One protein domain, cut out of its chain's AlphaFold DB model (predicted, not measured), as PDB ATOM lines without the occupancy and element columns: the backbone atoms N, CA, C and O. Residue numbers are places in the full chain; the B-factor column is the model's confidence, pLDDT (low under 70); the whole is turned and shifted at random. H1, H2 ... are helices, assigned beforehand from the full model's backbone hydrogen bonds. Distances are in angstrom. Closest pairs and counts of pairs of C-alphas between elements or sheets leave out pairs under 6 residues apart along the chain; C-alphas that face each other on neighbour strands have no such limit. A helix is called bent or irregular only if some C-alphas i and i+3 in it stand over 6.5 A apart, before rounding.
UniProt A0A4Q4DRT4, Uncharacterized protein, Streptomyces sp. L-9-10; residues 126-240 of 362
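This is residues 126 to 240 of the 362 residues of an uncharacterized protein of Streptomyces sp. L-9-10 (UniProt A0A4Q4DRT4). A long, nearly straight helix, H2, makes the core; H5 runs side by side with it, H1 packs on its arm H2b, and H3, from the short hairpin H3 and H4, packs on that arm too. The printed part has 115 residues with five named helices, H1 to H5, and no named strand: all helix, compact, radius of gyration of the C-alphas 13.9 A, spans 39 by 29 by 23 A.

By its hydrogen bonds H2, residues 157 to 182, was assigned as one helix, but it is bent, C-alphas 168 and 171 being 6.7 A apart; its arms are H2a, 157 to 168, and H2b, 171 to 182. H5, residues 223 to 238, touches H2a with 223 to 230 alone, at a shallow tilt of 4 degrees, the same way; the closest C-alphas, Arg 162 and Pro 223, are 5.0 A apart. H1, residues 126 to 139, touches H2b at a steep tilt of 39 degrees, opposite ways; closest C-alphas Tyr 131 and Ala 176, 4.8 A. H3, residues 189 to 195, touches H2b; closest C-alphas Phe 175 and Ala 192, 5.1 A. H4, residues 202 to 210, forms a hairpin with H3; closest C-alphas Leu 193 and Ala 205, 5.4 A. Every O i to N i+4 pair within these helices and arms is within hydrogen-bond range.

H1, 19.7 A from first to last C-alpha, begins at C-alpha 126 (8.385, 5.653, -16.559); H5, 21.9 A, ends at C-alpha 238 (2.663, -1.685, -33.744).

The printed part has no cut. The links H1 to H2 and H4 to H5 are long. Residues 140 to 142 and 213 to 219 have pLDDT under 70.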
ATOM      1  N   VAL A 126       7.322   6.646 -16.772       90.75
ATOM      2  CA  VAL A 126       8.385   5.653 -16.559       90.75
ATOM      3  C   VAL A 126       8.016   4.321 -17.211       90.75
ATOM      4  O   VAL A 126       8.893   3.677 -17.792       90.75
ATOM      5  N   ASP A 127       6.738   3.934 -17.170       93.94
ATOM      6  CA  ASP A 127       6.229   2.769 -17.896       93.94
ATOM      7  C   ASP A 127       6.377   2.958 -19.397       93.94
ATOM      8  O   ASP A 127       6.971   2.112 -20.071       93.94
ATOM      9  N   GLU A 128       5.916   4.096 -19.919       93.94
ATOM     10  CA  GLU A 128       6.012   4.385 -21.350       93.94
ATOM     11  C   GLU A 128       7.458   4.322 -21.839       93.94
ATOM     12  O   GLU A 128       7.761   3.617 -22.804       93.94
ATOM     13  N   ARG A 129       8.379   4.974 -21.125       91.81
ATOM     14  CA  ARG A 129       9.808   4.954 -21.443       91.81
ATOM     15  C   ARG A 129      10.396   3.546 -21.380       91.81
ATOM     16  O   ARG A 129      11.195   3.190 -22.248       91.81
ATOM     17  N   PHE A 130      10.008   2.734 -20.395       93.75
ATOM     18  CA  PHE A 130      10.472   1.352 -20.272       93.75
ATOM     19  C   PHE A 130      10.033   0.501 -21.472       93.75
ATOM     20  O   PHE A 130      10.873  -0.094 -22.154       93.75
ATOM     21  N   TYR A 131       8.733   0.475 -21.778       95.75
ATOM     22  CA  TYR A 131       8.197  -0.368 -22.848       95.75
ATOM     23  C   TYR A 131       8.588   0.146 -24.240       95.75
ATOM     24  O   TYR A 131       9.006  -0.645 -25.092       95.75
ATOM     25  N   ARG A 132       8.576   1.466 -24.475       93.88
ATOM     26  CA  ARG A 132       9.096   2.044 -25.727       93.88
ATOM     27  C   ARG A 132      10.597   1.797 -25.875       93.88
ATOM     28  O   ARG A 132      11.051   1.530 -26.985       93.88
ATOM     29  N   GLY A 133      11.360   1.791 -24.780       91.38
ATOM     30  CA  GLY A 133      12.776   1.417 -24.777       91.38
ATOM     31  C   GLY A 133      13.022  -0.014 -25.276       91.38
ATOM     32  O   GLY A 133      13.945  -0.239 -26.065       91.38
ATOM     33  N   ILE A 134      12.166  -0.972 -24.895       93.12
ATOM     34  CA  ILE A 134      12.209  -2.353 -25.415       93.12
ATOM     35  C   ILE A 134      11.971  -2.365 -26.931       93.12
ATOM     36  O   ILE A 134      12.759  -2.963 -27.672       93.12
ATOM     37  N   LEU A 135      10.926  -1.674 -27.399       93.50
ATOM     38  CA  LEU A 135      10.599  -1.584 -28.825       93.50
ATOM     39  C   LEU A 135      11.723  -0.920 -29.623       93.50
ATOM     40  O   LEU A 135      12.173  -1.468 -30.628       93.50
ATOM     41  N   GLN A 136      12.245   0.214 -29.152       89.62
ATOM     42  CA  GLN A 136      13.346   0.927 -29.796       89.62
ATOM     43  C   GLN A 136      14.589   0.037 -29.917       89.62
ATOM     44  O   GLN A 136      15.221  -0.002 -30.974       89.62
ATOM     45  N   ALA A 137      14.917  -0.721 -28.867       85.31
ATOM     46  CA  ALA A 137      16.080  -1.603 -28.855       85.31
ATOM     47  C   ALA A 137      15.989  -2.772 -29.852       85.31
ATOM     48  O   ALA A 137      17.032  -3.282 -30.270       85.31
ATOM     49  N   ARG A 138      14.783  -3.219 -30.223       87.31
ATOM     50  CA  ARG A 138      14.573  -4.369 -31.124       87.31
ATOM     51  C   ARG A 138      14.166  -3.974 -32.544       87.31
ATOM     52  O   ARG A 138      14.636  -4.590 -33.501       87.31
ATOM     53  N   LEU A 139      13.337  -2.943 -32.692       85.19
ATOM     54  CA  LEU A 139      12.815  -2.470 -33.978       85.19
ATOM     55  C   LEU A 139      13.704  -1.386 -34.596       85.19
ATOM     56  O   LEU A 139      14.045  -1.472 -35.776       85.19
ATOM     57  N   GLY A 140      14.157  -0.420 -33.790       66.88
ATOM     58  CA  GLY A 140      15.034   0.676 -34.230       66.88
ATOM     59  C   GLY A 140      16.420   0.216 -34.704       66.88
ATOM     60  O   GLY A 140      17.134   0.975 -35.350       66.88
ATOM     61  N   GLY A 141      16.780  -1.043 -34.430       63.16
ATOM     62  CA  GLY A 141      17.992  -1.714 -34.906       63.16
ATOM     63  C   GLY A 141      17.743  -2.882 -35.867       63.16
ATOM     64  O   GLY A 141      18.644  -3.704 -36.009       63.16
ATOM     65  N   ARG A 142      16.536  -2.979 -36.463       68.69
ATOM     66  CA  ARG A 142      16.054  -4.025 -37.399       68.69
ATOM     67  C   ARG A 142      16.727  -5.380 -37.180       68.69
ATOM     68  O   ARG A 142      17.658  -5.743 -37.899       68.69
ATOM     69  N   TYR A 143      16.244  -6.073 -36.149       85.56
ATOM     70  CA  TYR A 143      16.669  -7.403 -35.719       85.56
ATOM     71  C   TYR A 143      17.148  -8.309 -36.866       85.56
ATOM     72  O   TYR A 143      16.481  -8.459 -37.890       85.56
ATOM     73  N   ARG A 144      18.306  -8.944 -36.661       87.81
ATOM     74  CA  ARG A 144      18.893  -9.923 -37.578       87.81
ATOM     75  C   ARG A 144      19.151 -11.200 -36.798       87.81
ATOM     76  O   ARG A 144      19.934 -11.165 -35.857       87.81
ATOM     77  N   LEU A 145      18.567 -12.313 -37.232       89.38
ATOM     78  CA  LEU A 145      18.753 -13.614 -36.581       89.38
ATOM     79  C   LEU A 145      20.238 -14.003 -36.466       89.38
ATOM     80  O   LEU A 145      20.668 -14.502 -35.440       89.38
ATOM     81  N   ALA A 146      21.048 -13.682 -37.478       87.88
ATOM     82  CA  ALA A 146      22.491 -13.933 -37.464       87.88
ATOM     83  C   ALA A 146      23.273 -13.133 -36.395       87.88
ATOM     84  O   ALA A 146      24.460 -13.373 -36.205       87.88
ATOM     85  N   ALA A 147      22.650 -12.153 -35.731       86.38
ATOM     86  CA  ALA A 147      23.265 -11.409 -34.633       86.38
ATOM     87  C   ALA A 147      23.058 -12.081 -33.260       86.38
ATOM     88  O   ALA A 147      23.676 -11.653 -32.275       86.38
ATOM     89  N   ASP A 148      22.195 -13.099 -33.173       89.12
ATOM     90  CA  ASP A 148      22.102 -13.965 -32.002       89.12
ATOM     91  C   ASP A 148      23.216 -15.007 -32.056       89.12
ATOM     92  O   ASP A 148      23.290 -15.809 -32.983       89.12
ATOM     93  N   SER A 149      24.116 -14.954 -31.071       88.75
ATOM     94  CA  SER A 149      25.223 -15.901 -30.983       88.75
ATOM     95  C   SER A 149      24.692 -17.296 -30.671       88.75
ATOM     96  O   SER A 149      23.779 -17.456 -29.857       88.75
ATOM     97  N   THR A 150      25.290 -18.288 -31.323       91.81
ATOM     98  CA  THR A 150      25.087 -19.715 -31.068       91.81
ATOM     99  C   THR A 150      26.266 -20.327 -30.305       91.81
ATOM    100  O   THR A 150      26.297 -21.536 -30.123       91.81
ATOM    101  N   ASP A 151      27.245 -19.522 -29.878       90.19
ATOM    102  CA  ASP A 151      28.560 -20.012 -29.436       90.19
ATOM    103  C   ASP A 151      28.490 -20.845 -28.146       90.19
ATOM    104  O   ASP A 151      29.276 -21.769 -27.965       90.19
ATOM    105  N   ASN A 152      27.526 -20.551 -27.267       91.56
ATOM    106  CA  ASN A 152      27.277 -21.306 -26.033       91.56
ATOM    107  C   ASN A 152      26.095 -22.288 -26.151       91.56
ATOM    108  O   ASN A 152      25.638 -22.825 -25.143       91.56
ATOM    109  N   VAL A 153      25.564 -22.511 -27.357       90.31
ATOM    110  CA  VAL A 153      24.433 -23.423 -27.590       90.31
ATOM    111  C   VAL A 153      24.969 -24.829 -27.826       90.31
ATOM    112  O   VAL A 153      25.714 -25.070 -28.769       90.31
ATOM    113  N   VAL A 154      24.581 -25.756 -26.955       82.25
ATOM    114  CA  VAL A 154      25.144 -27.112 -26.926       82.25
ATOM    115  C   VAL A 154      24.410 -28.050 -27.891       82.25
ATOM    116  O   VAL A 154      25.034 -28.938 -28.462       82.25
ATOM    117  N   GLU A 155      23.107 -27.838 -28.124       81.88
ATOM    118  CA  GLU A 155      22.260 -28.720 -28.939       81.88
ATOM    119  C   GLU A 155      21.161 -27.951 -29.700       81.88
ATOM    120  O   GLU A 155      20.776 -26.845 -29.318       81.88
ATOM    121  N   ASP A 156      20.684 -28.555 -30.797       86.88
ATOM    122  CA  ASP A 156      19.623 -28.075 -31.701       86.88
ATOM    123  C   ASP A 156      19.674 -26.567 -32.024       86.88
ATOM    124  O   ASP A 156      18.823 -25.761 -31.634       86.88
ATOM    125  N   ILE A 157      20.675 -26.179 -32.825       90.44
ATOM    126  CA  ILE A 157      20.835 -24.804 -33.330       90.44
ATOM    127  C   ILE A 157      19.567 -24.320 -34.052       90.44
ATOM    128  O   ILE A 157      19.228 -23.139 -33.979       90.44
ATOM    129  N   ALA A 158      18.847 -25.206 -34.746       89.25
ATOM    130  CA  ALA A 158      17.636 -24.825 -35.461       89.25
ATOM    131  C   ALA A 158      16.491 -24.487 -34.491       89.25
ATOM    132  O   ALA A 158      15.767 -23.516 -34.733       89.25
ATOM    133  N   ALA A 159      16.326 -25.242 -33.401       89.44
ATOM    134  CA  ALA A 159      15.405 -24.902 -32.317       89.44
ATOM    135  C   ALA A 159      15.803 -23.605 -31.624       89.44
ATOM    136  O   ALA A 159      14.955 -22.723 -31.484       89.44
ATOM    137  N   TYR A 160      17.089 -23.420 -31.325       91.62
ATOM    138  CA  TYR A 160      17.578 -22.166 -30.759       91.62
ATOM    139  C   TYR A 160      17.279 -20.970 -31.673       91.62
ATOM    140  O   TYR A 160      16.782 -19.946 -31.218       91.62
ATOM    141  N   GLN A 161      17.481 -21.097 -32.984       93.38
ATOM    142  CA  GLN A 161      17.145 -20.035 -33.932       93.38
ATOM    143  C   GLN A 161      15.644 -19.716 -33.955       93.38
ATOM    144  O   GLN A 161      15.269 -18.542 -34.011       93.38
ATOM    145  N   ARG A 162      14.770 -20.731 -33.883       92.50
ATOM    146  CA  ARG A 162      13.319 -20.508 -33.728       92.50
ATOM    147  C   ARG A 162      13.016 -19.797 -32.407       92.50
ATOM    148  O   ARG A 162      12.246 -18.837 -32.407       92.50
ATOM    149  N   HIS A 163      13.670 -20.209 -31.322       92.69
ATOM    150  CA  HIS A 163      13.576 -19.563 -30.017       92.69
ATOM    151  C   HIS A 163      14.013 -18.093 -30.076       92.69
ATOM    152  O   HIS A 163      13.304 -17.231 -29.565       92.69
ATOM    153  N   CYS A 164      15.110 -17.756 -30.757       93.69
ATOM    154  CA  CYS A 164      15.537 -16.366 -30.913       93.69
ATOM    155  C   CYS A 164      14.468 -15.518 -31.616       93.69
ATOM    156  O   CYS A 164      14.091 -14.451 -31.125       93.69
ATOM    157  N   VAL A 165      13.905 -16.012 -32.722       94.31
ATOM    158  CA  VAL A 165      12.836 -15.294 -33.431       94.31
ATOM    159  C   VAL A 165      11.620 -15.084 -32.528       94.31
ATOM    160  O   VAL A 165      11.081 -13.980 -32.442       94.31
ATOM    161  N   ALA A 166      11.182 -16.135 -31.849       93.94
ATOM    162  CA  ALA A 166       9.921 -16.117 -31.137       93.94
ATOM    163  C   ALA A 166      10.035 -15.476 -29.737       93.94
ATOM    164  O   ALA A 166       9.240 -14.600 -29.407       93.94
ATOM    165  N   TRP A 167      11.062 -15.810 -28.949       93.38
ATOM    166  CA  TRP A 167      11.235 -15.407 -27.542       93.38
ATOM    167  C   TRP A 167      12.249 -14.280 -27.298       93.38
ATOM    168  O   TRP A 167      12.162 -13.613 -26.255       93.38
ATOM    169  N   HIS A 168      13.183 -14.018 -28.225       91.19
ATOM    170  CA  HIS A 168      14.123 -12.883 -28.124       91.19
ATOM    171  C   HIS A 168      13.720 -11.682 -28.983       91.19
ATOM    172  O   HIS A 168      14.023 -10.541 -28.605       91.19
ATOM    173  N   TYR A 169      13.040 -11.918 -30.107       94.31
ATOM    174  CA  TYR A 169      12.580 -10.861 -31.000       94.31
ATOM    175  C   TYR A 169      11.093 -10.549 -30.836       94.31
ATOM    176  O   TYR A 169      10.764  -9.469 -30.340       94.31
ATOM    177  N   LEU A 170      10.198 -11.471 -31.205       95.88
ATOM    178  CA  LEU A 170       8.764 -11.187 -31.237       95.88
ATOM    179  C   LEU A 170       8.162 -10.982 -29.849       95.88
ATOM    180  O   LEU A 170       7.623  -9.911 -29.586       95.88
ATOM    181  N   ALA A 171       8.244 -11.974 -28.965       95.88
ATOM    182  CA  ALA A 171       7.507 -11.945 -27.708       95.88
ATOM    183  C   ALA A 171       7.879 -10.749 -26.804       95.88
ATOM    184  O   ALA A 171       6.967 -10.158 -26.233       95.88
ATOM    185  N   PRO A 172       9.150 -10.289 -26.715       95.38
ATOM    186  CA  PRO A 172       9.478  -9.040 -26.020       95.38
ATOM    187  C   PRO A 172       8.854  -7.790 -26.659       95.38
ATOM    188  O   PRO A 172       8.445  -6.881 -25.939       95.38
ATOM    189  N   CYS A 173       8.768  -7.731 -27.993       96.62
ATOM    190  CA  CYS A 173       8.121  -6.613 -28.682       96.62
ATOM    191  C   CYS A 173       6.601  -6.656 -28.502       96.62
ATOM    192  O   CYS A 173       5.998  -5.629 -28.216       96.62
ATOM    193  N   TRP A 174       5.990  -7.838 -28.602       97.38
ATOM    194  CA  TRP A 174       4.564  -8.034 -28.338       97.38
ATOM    195  C   TRP A 174       4.208  -7.674 -26.898       97.38
ATOM    196  O   TRP A 174       3.235  -6.972 -26.661       97.38
ATOM    197  N   PHE A 175       5.034  -8.097 -25.941       97.38
ATOM    198  CA  PHE A 175       4.928  -7.731 -24.533       97.38
ATOM    199  C   PHE A 175       4.910  -6.215 -24.328       97.38
ATOM    200  O   PHE A 175       4.023  -5.694 -23.654       97.38
ATOM    201  N   ALA A 176       5.857  -5.501 -24.936       97.19
ATOM    202  CA  ALA A 176       5.912  -4.050 -24.831       97.19
ATOM    203  C   ALA A 176       4.734  -3.362 -25.540       97.19
ATOM    204  O   ALA A 176       4.158  -2.426 -24.991       97.19
ATOM    205  N   ALA A 177       4.348  -3.844 -26.724       96.94
ATOM    206  CA  ALA A 177       3.204  -3.328 -27.468       96.94
ATOM    207  C   ALA A 177       1.886  -3.524 -26.701       96.94
ATOM    208  O   ALA A 177       1.114  -2.578 -26.581       96.94
ATOM    209  N   ALA A 178       1.672  -4.703 -26.113       97.31
ATOM    210  CA  ALA A 178       0.511  -5.008 -25.283       97.31
ATOM    211  C   ALA A 178       0.420  -4.078 -24.072       97.31
ATOM    212  O   ALA A 178      -0.641  -3.510 -23.804       97.31
ATOM    213  N   ALA A 179       1.538  -3.883 -23.367       96.81
ATOM    214  CA  ALA A 179       1.579  -3.009 -22.204       96.81
ATOM    215  C   ALA A 179       1.246  -1.556 -22.574       96.81
ATOM    216  O   ALA A 179       0.422  -0.930 -21.914       96.81
ATOM    217  N   LEU A 180       1.816  -1.041 -23.670       96.44
ATOM    218  CA  LEU A 180       1.538   0.314 -24.162       96.44
ATOM    219  C   LEU A 180       0.091   0.482 -24.643       96.44
ATOM    220  O   LEU A 180      -0.553   1.471 -24.306       96.44
ATOM    221  N   ALA A 181      -0.432  -0.484 -25.401       95.50
ATOM    222  CA  ALA A 181      -1.783  -0.422 -25.955       95.50
ATOM    223  C   ALA A 181      -2.872  -0.500 -24.878       95.50
ATOM    224  O   ALA A 181      -3.925   0.112 -25.015       95.50
ATOM    225  N   THR A 182      -2.621  -1.249 -23.804       94.62
ATOM    226  CA  THR A 182      -3.587  -1.430 -22.710       94.62
ATOM    227  C   THR A 182      -3.343  -0.497 -21.528       94.62
ATOM    228  O   THR A 182      -4.200  -0.403 -20.652       94.62
ATOM    229  N   ARG A 183      -2.185   0.179 -21.477       94.44
ATOM    230  CA  ARG A 183      -1.677   0.912 -20.304       94.44
ATOM    231  C   ARG A 183      -1.686   0.048 -19.036       94.44
ATOM    232  O   ARG A 183      -1.985   0.524 -17.942       94.44
ATOM    233  N   THR A 184      -1.350  -1.235 -19.185       92.94
ATOM    234  CA  THR A 184      -1.236  -2.187 -18.072       92.94
ATOM    235  C   THR A 184       0.118  -2.882 -18.070       92.94
ATOM    236  O   THR A 184       0.702  -3.169 -19.115       92.94
ATOM    237  N   ARG A 185       0.648  -3.168 -16.878       94.31
ATOM    238  CA  ARG A 185       1.902  -3.914 -16.743       94.31
ATOM    239  C   ARG A 185       1.623  -5.405 -16.891       94.31
ATOM    240  O   ARG A 185       1.121  -6.041 -15.965       94.31
ATOM    241  N   CYS A 186       1.977  -5.976 -18.038       90.62
ATOM    242  CA  CYS A 186       1.927  -7.424 -18.214       90.62
ATOM    243  C   CYS A 186       2.983  -8.106 -17.315       90.62
ATOM    244  O   CYS A 186       4.097  -7.595 -17.183       90.62
ATOM    245  N   PRO A 187       2.687  -9.277 -16.722       87.88
ATOM    246  CA  PRO A 187       3.646  -9.980 -15.868       87.88
ATOM    247  C   PRO A 187       4.768 -10.674 -16.661       87.88
ATOM    248  O   PRO A 187       5.818 -10.978 -16.098       87.88
ATOM    249  N   GLY A 188       4.566 -10.934 -17.958       93.25
ATOM    250  CA  GLY A 188       5.516 -11.664 -18.796       93.25
ATOM    251  C   GLY A 188       5.096 -11.768 -20.263       93.25
ATOM    252  O   GLY A 188       4.023 -11.296 -20.653       93.25
ATOM    253  N   LYS A 189       5.948 -12.396 -21.077       95.44
ATOM    254  CA  LYS A 189       5.802 -12.480 -22.541       95.44
ATOM    255  C   LYS A 189       4.638 -13.389 -22.948       95.44
ATOM    256  O   LYS A 189       3.810 -13.006 -23.772       95.44
ATOM    257  N   THR A 190       4.539 -14.558 -22.317       95.00
ATOM    258  CA  THR A 190       3.459 -15.538 -22.522       95.00
ATOM    259  C   THR A 190       2.105 -14.949 -22.135       95.00
ATOM    260  O   THR A 190       1.129 -15.068 -22.878       95.00
ATOM    261  N   ALA A 191       2.053 -14.237 -21.005       94.44
ATOM    262  CA  ALA A 191       0.845 -13.548 -20.565       94.44
ATOM    263  C   ALA A 191       0.401 -12.489 -21.584       94.44
ATOM    264  O   ALA A 191      -0.774 -12.449 -21.932       94.44
ATOM    265  N   ALA A 192       1.330 -11.700 -22.131       96.00
ATOM    266  CA  ALA A 192       1.005 -10.702 -23.148       96.00
ATOM    267  C   ALA A 192       0.449 -11.320 -24.446       96.00
ATOM    268  O   ALA A 192      -0.554 -10.835 -24.964       96.00
ATOM    269  N   LEU A 193       1.043 -12.415 -24.938       95.44
ATOM    270  CA  LEU A 193       0.532 -13.164 -26.101       95.44
ATOM    271  C   LEU A 193      -0.848 -13.800 -25.843       95.44
ATOM    272  O   LEU A 193      -1.630 -14.029 -26.766       95.44
ATOM    273  N   THR A 194      -1.161 -14.097 -24.584       94.19
ATOM    274  CA  THR A 194      -2.453 -14.670 -24.188       94.19
ATOM    275  C   THR A 194      -3.530 -13.598 -24.037       94.19
ATOM    276  O   THR A 194      -4.651 -13.793 -24.491       94.19
ATOM    277  N   GLN A 195      -3.195 -12.473 -23.406       92.88
ATOM    278  CA  GLN A 195      -4.159 -11.463 -22.962       92.88
ATOM    279  C   GLN A 195      -4.443 -10.389 -24.011       92.88
ATOM    280  O   GLN A 195      -5.533  -9.824 -24.016       92.88
ATOM    281  N   TRP A 196      -3.483 -10.087 -24.888       95.75
ATOM    282  CA  TRP A 196      -3.631  -9.038 -25.890       95.75
ATOM    283  C   TRP A 196      -3.484  -9.606 -27.297       95.75
ATOM    284  O   TRP A 196      -2.375  -9.845 -27.782       95.75
ATOM    285  N   ARG A 197      -4.634  -9.819 -27.942       94.50
ATOM    286  CA  ARG A 197      -4.766 -10.332 -29.310       94.50
ATOM    287  C   ARG A 197      -5.666  -9.396 -30.117       94.50
ATOM    288  O   ARG A 197      -6.876  -9.585 -30.152       94.50
ATOM    289  N   PRO A 198      -5.108  -8.319 -30.692       91.56
ATOM    290  CA  PRO A 198      -5.880  -7.425 -31.547       91.56
ATOM    291  C   PRO A 198      -6.468  -8.171 -32.749       91.56
ATOM    292  O   PRO A 198      -5.833  -9.096 -33.258       91.56
ATOM    293  N   ASP A 199      -7.622  -7.710 -33.242       91.69
ATOM    294  CA  ASP A 199      -8.317  -8.326 -34.379       91.69
ATOM    295  C   ASP A 199      -7.372  -8.658 -35.539       91.69
ATOM    296  O   ASP A 199      -6.649  -7.788 -36.044       91.69
ATOM    297  N   GLY A 200      -7.413  -9.921 -35.965       91.75
ATOM    298  CA  GLY A 200      -6.599 -10.452 -37.056       91.75
ATOM    299  C   GLY A 200      -5.217 -10.959 -36.636       91.75
ATOM    300  O   GLY A 200      -4.471 -11.420 -37.501       91.75
ATOM    301  N   LEU A 201      -4.863 -10.903 -35.346       95.62
ATOM    302  CA  LEU A 201      -3.553 -11.341 -34.850       95.62
ATOM    303  C   LEU A 201      -3.578 -12.610 -33.982       95.62
ATOM    304  O   LEU A 201      -2.507 -13.091 -33.605       95.62
ATOM    305  N   ASP A 202      -4.748 -13.202 -33.724       95.12
ATOM    306  CA  ASP A 202      -4.894 -14.435 -32.931       95.12
ATOM    307  C   ASP A 202      -4.036 -15.588 -33.455       95.12
ATOM    308  O   ASP A 202      -3.298 -16.215 -32.697       95.12
ATOM    309  N   GLY A 203      -4.061 -15.816 -34.771       93.88
ATOM    310  CA  GLY A 203      -3.278 -16.879 -35.401       93.88
ATOM    311  C   GLY A 203      -1.769 -16.697 -35.226       93.88
ATOM    312  O   GLY A 203      -1.049 -17.682 -35.075       93.88
ATOM    313  N   TYR A 204      -1.278 -15.452 -35.185       94.31
ATOM    314  CA  TYR A 204       0.126 -15.180 -34.875       94.31
ATOM    315  C   TYR A 204       0.420 -15.438 -33.400       94.31
ATOM    316  O   TYR A 204       1.389 -16.127 -33.093       94.31
ATOM    317  N   ALA A 205      -0.420 -14.938 -32.491       94.12
ATOM    318  CA  ALA A 205      -0.242 -15.170 -31.062       94.12
ATOM    319  C   ALA A 205      -0.192 -16.674 -30.737       94.12
ATOM    320  O   ALA A 205       0.719 -17.122 -30.043       94.12
ATOM    321  N   GLU A 206      -1.104 -17.465 -31.307       93.06
ATOM    322  CA  GLU A 206      -1.104 -18.925 -31.175       93.06
ATOM    323  C   GLU A 206       0.116 -19.589 -31.808       93.06
ATOM    324  O   GLU A 206       0.700 -20.484 -31.196       93.06
ATOM    325  N   LEU A 207       0.510 -19.170 -33.017       91.25
ATOM    326  CA  LEU A 207       1.703 -19.694 -33.685       91.25
ATOM    327  C   LEU A 207       2.925 -19.561 -32.777       91.25
ATOM    328  O   LEU A 207       3.671 -20.523 -32.602       91.25
ATOM    329  N   PHE A 208       3.119 -18.379 -32.192       91.12
ATOM    330  CA  PHE A 208       4.253 -18.144 -31.317       91.12
ATOM    331  C   PHE A 208       4.097 -18.894 -30.001       91.12
ATOM    332  O   PHE A 208       5.021 -19.617 -29.663       91.12
ATOM    333  N   LEU A 209       2.944 -18.864 -29.324       90.94
ATOM    334  CA  LEU A 209       2.717 -19.641 -28.093       90.94
ATOM    335  C   LEU A 209       3.032 -21.140 -28.250       90.94
ATOM    336  O   LEU A 209       3.670 -21.715 -27.375       90.94
ATOM    337  N   ARG A 210       2.705 -21.763 -29.390       86.62
ATOM    338  CA  ARG A 210       3.059 -23.175 -29.656       86.62
ATOM    339  C   ARG A 210       4.568 -23.430 -29.702       86.62
ATOM    340  O   ARG A 210       4.996 -24.536 -29.393       86.62
ATOM    341  N   HIS A 211       5.371 -22.426 -30.057       81.94
ATOM    342  CA  HIS A 211       6.833 -22.499 -29.976       81.94
ATOM    343  C   HIS A 211       7.370 -22.395 -28.537       81.94
ATOM    344  O   HIS A 211       8.546 -22.681 -28.334       81.94
ATOM    345  N   ALA A 212       6.539 -22.022 -27.555       72.19
ATOM    346  CA  ALA A 212       6.867 -22.128 -26.131       72.19
ATOM    347  C   ALA A 212       6.633 -23.528 -25.566       72.19
ATOM    348  O   ALA A 212       7.307 -23.943 -24.633       72.19
ATOM    349  N   GLU A 213       5.622 -24.218 -26.095       68.12
ATOM    350  CA  GLU A 213       5.054 -25.428 -25.495       68.12
ATOM    351  C   GLU A 213       5.712 -26.729 -25.980       68.12
ATOM    352  O   GLU A 213       5.269 -27.801 -25.582       68.12
ATOM    353  N   ASP A 214       6.729 -26.656 -26.849       57.97
ATOM    354  CA  ASP A 214       7.457 -27.820 -27.384       57.97
ATOM    355  C   ASP A 214       6.538 -28.952 -27.889       57.97
ATOM    356  O   ASP A 214       6.810 -30.147 -27.759       57.97
ATOM    357  N   ARG A 215       5.407 -28.592 -28.512       51.25
ATOM    358  CA  ARG A 215       4.514 -29.588 -29.115       51.25
ATOM    359  C   ARG A 215       5.160 -30.172 -30.374       51.25
ATOM    360  O   ARG A 215       5.057 -29.610 -31.464       51.25
ATOM    361  N   LEU A 216       5.780 -31.339 -30.191       48.53
ATOM    362  CA  LEU A 216       6.430 -32.236 -31.163       48.53
ATOM    363  C   LEU A 216       5.573 -32.662 -32.376       48.53
ATOM    364  O   LEU A 216       6.061 -33.374 -33.250       48.53
ATOM    365  N   GLU A 217       4.305 -32.260 -32.460       51.69
ATOM    366  CA  GLU A 217       3.343 -32.858 -33.394       51.69
ATOM    367  C   GLU A 217       3.252 -32.158 -34.760       51.69
ATOM    368  O   GLU A 217       2.639 -32.689 -35.685       51.69
ATOM    369  N   ALA A 218       3.893 -31.000 -34.943       56.69
ATOM    370  CA  ALA A 218       3.927 -30.301 -36.229       56.69
ATOM    371  C   ALA A 218       5.351 -30.214 -36.784       56.69
ATOM    372  O   ALA A 218       6.301 -29.924 -36.059       56.69
ATOM    373  N   ARG A 219       5.499 -30.399 -38.104       64.56
ATOM    374  CA  ARG A 219       6.773 -30.172 -38.799       64.56
ATOM    375  C   ARG A 219       7.242 -28.738 -38.495       64.56
ATOM    376  O   ARG A 219       6.540 -27.798 -38.883       64.56
ATOM    377  N   PRO A 220       8.384 -28.544 -37.812       70.19
ATOM    378  CA  PRO A 220       8.784 -27.224 -37.351       70.19
ATOM    379  C   PRO A 220       9.015 -26.299 -38.547       70.19
ATOM    380  O   PRO A 220       9.685 -26.667 -39.517       70.19
ATOM    381  N   GLN A 221       8.446 -25.091 -38.490       80.50
ATOM    382  CA  GLN A 221       8.678 -24.068 -39.507       80.50
ATOM    383  C   GLN A 221      10.166 -23.713 -39.568       80.50
ATOM    384  O   GLN A 221      10.864 -23.714 -38.551       80.50
ATOM    385  N   SER A 222      10.659 -23.360 -40.756       89.69
ATOM    386  CA  SER A 222      12.033 -22.859 -40.857       89.69
ATOM    387  C   SER A 222      12.171 -21.529 -40.093       89.69
ATOM    388  O   SER A 222      11.250 -20.705 -40.143       89.69
ATOM    389  N   PRO A 223      13.320 -21.250 -39.442       90.88
ATOM    390  CA  PRO A 223      13.531 -19.990 -38.721       90.88
ATOM    391  C   PRO A 223      13.278 -18.740 -39.577       90.88
ATOM    392  O   PRO A 223      12.772 -17.735 -39.089       90.88
ATOM    393  N   GLN A 224      13.566 -18.807 -40.880       91.75
ATOM    394  CA  GLN A 224      13.313 -17.710 -41.815       91.75
ATOM    395  C   GLN A 224      11.821 -17.473 -42.082       91.75
ATOM    396  O   GLN A 224      11.397 -16.324 -42.200       91.75
ATOM    397  N   GLN A 225      11.017 -18.537 -42.200       91.94
ATOM    398  CA  GLN A 225       9.561 -18.410 -42.327       91.94
ATOM    399  C   GLN A 225       8.964 -17.809 -41.056       91.94
ATOM    400  O   GLN A 225       8.172 -16.871 -41.145       91.94
ATOM    401  N   LEU A 226       9.416 -18.285 -39.894       93.25
ATOM    402  CA  LEU A 226       8.991 -17.764 -38.600       93.25
ATOM    403  C   LEU A 226       9.369 -16.284 -38.435       93.25
ATOM    404  O   LEU A 226       8.562 -15.490 -37.965       93.25
ATOM    405  N   LEU A 227      10.562 -15.881 -38.889       93.81
ATOM    406  CA  LEU A 227      11.006 -14.486 -38.847       93.81
ATOM    407  C   LEU A 227      10.144 -13.576 -39.729       93.81
ATOM    408  O   LEU A 227       9.790 -12.473 -39.316       93.81
ATOM    409  N   ARG A 228       9.755 -14.040 -40.923       93.88
ATOM    410  CA  ARG A 228       8.811 -13.300 -41.774       93.88
ATOM    411  C   ARG A 228       7.454 -13.139 -41.093       93.88
ATOM    412  O   ARG A 228       6.926 -12.030 -41.077       93.88
ATOM    413  N   ALA A 229       6.926 -14.208 -40.495       94.44
ATOM    414  CA  ALA A 229       5.686 -14.141 -39.723       94.44
ATOM    415  C   ALA A 229       5.806 -13.156 -38.551       94.44
ATOM    416  O   ALA A 229       4.900 -12.355 -38.334       94.44
ATOM    417  N   ALA A 230       6.947 -13.152 -37.854       94.94
ATOM    418  CA  ALA A 230       7.205 -12.231 -36.757       94.94
ATOM    419  C   ALA A 230       7.209 -10.768 -37.212       94.94
ATOM    420  O   ALA A 230       6.598  -9.929 -36.559       94.94
ATOM    421  N   HIS A 231       7.846 -10.450 -38.341       94.25
ATOM    422  CA  HIS A 231       7.826  -9.091 -38.884       94.25
ATOM    423  C   HIS A 231       6.410  -8.617 -39.214       94.25
ATOM    424  O   HIS A 231       6.041  -7.524 -38.797       94.25
ATOM    425  N   VAL A 232       5.612  -9.446 -39.896       94.75
ATOM    426  CA  VAL A 232       4.219  -9.105 -40.234       94.75
ATOM    427  C   VAL A 232       3.391  -8.885 -38.966       94.75
ATOM    428  O   VAL A 232       2.689  -7.881 -38.845       94.75
ATOM    429  N   ALA A 233       3.514  -9.793 -38.000       95.19
ATOM    430  CA  ALA A 233       2.796  -9.725 -36.737       95.19
ATOM    431  C   ALA A 233       3.155  -8.463 -35.936       95.19
ATOM    432  O   ALA A 233       2.265  -7.765 -35.455       95.19
ATOM    433  N   LEU A 234       4.448  -8.136 -35.828       94.50
ATOM    434  CA  LEU A 234       4.905  -6.939 -35.121       94.50
ATOM    435  C   LEU A 234       4.512  -5.659 -35.845       94.50
ATOM    436  O   LEU A 234       4.096  -4.716 -35.187       94.50
ATOM    437  N   GLU A 235       4.603  -5.609 -37.173       93.44
ATOM    438  CA  GLU A 235       4.155  -4.438 -37.930       93.44
ATOM    439  C   GLU A 235       2.668  -4.163 -37.677       93.44
ATOM    440  O   GLU A 235       2.284  -3.030 -37.388       93.44
ATOM    441  N   ALA A 236       1.835  -5.204 -37.712       94.19
ATOM    442  CA  ALA A 236       0.411  -5.073 -37.447       94.19
ATOM    443  C   ALA A 236       0.112  -4.709 -35.981       94.19
ATOM    444  O   ALA A 236      -0.728  -3.841 -35.733       94.19
ATOM    445  N   ALA A 237       0.816  -5.311 -35.018       94.31
ATOM    446  CA  ALA A 237       0.683  -4.988 -33.597       94.31
ATOM    447  C   ALA A 237       1.102  -3.540 -33.296       94.31
ATOM    448  O   ALA A 237       0.428  -2.845 -32.540       94.31
ATOM    449  N   MET A 238       2.170  -3.051 -33.931       92.94
ATOM    450  CA  MET A 238       2.663  -1.685 -33.744       92.94
ATOM    451  C   MET A 238       1.660  -0.620 -34.194       92.94
ATOM    452  O   MET A 238       1.615   0.442 -33.588       92.94
ATOM    453  N   ARG A 239       0.791  -0.909 -35.174       93.75
ATOM    454  CA  ARG A 239      -0.312  -0.004 -35.563       93.75
ATOM    455  C   ARG A 239      -1.383   0.157 -34.477       93.75
ATOM    456  O   ARG A 239      -2.265   0.995 -34.618       93.75
ATOM    457  N   ARG A 240      -1.349  -0.675 -33.432       93.88
ATOM    458  CA  ARG A 240      -2.257  -0.616 -32.275       93.88
ATOM    459  C   ARG A 240      -1.603   0.023 -31.050       93.88
ATOM    460  O   ARG A 240      -2.262   0.156 -30.024       93.88
TER     461      ARG A 240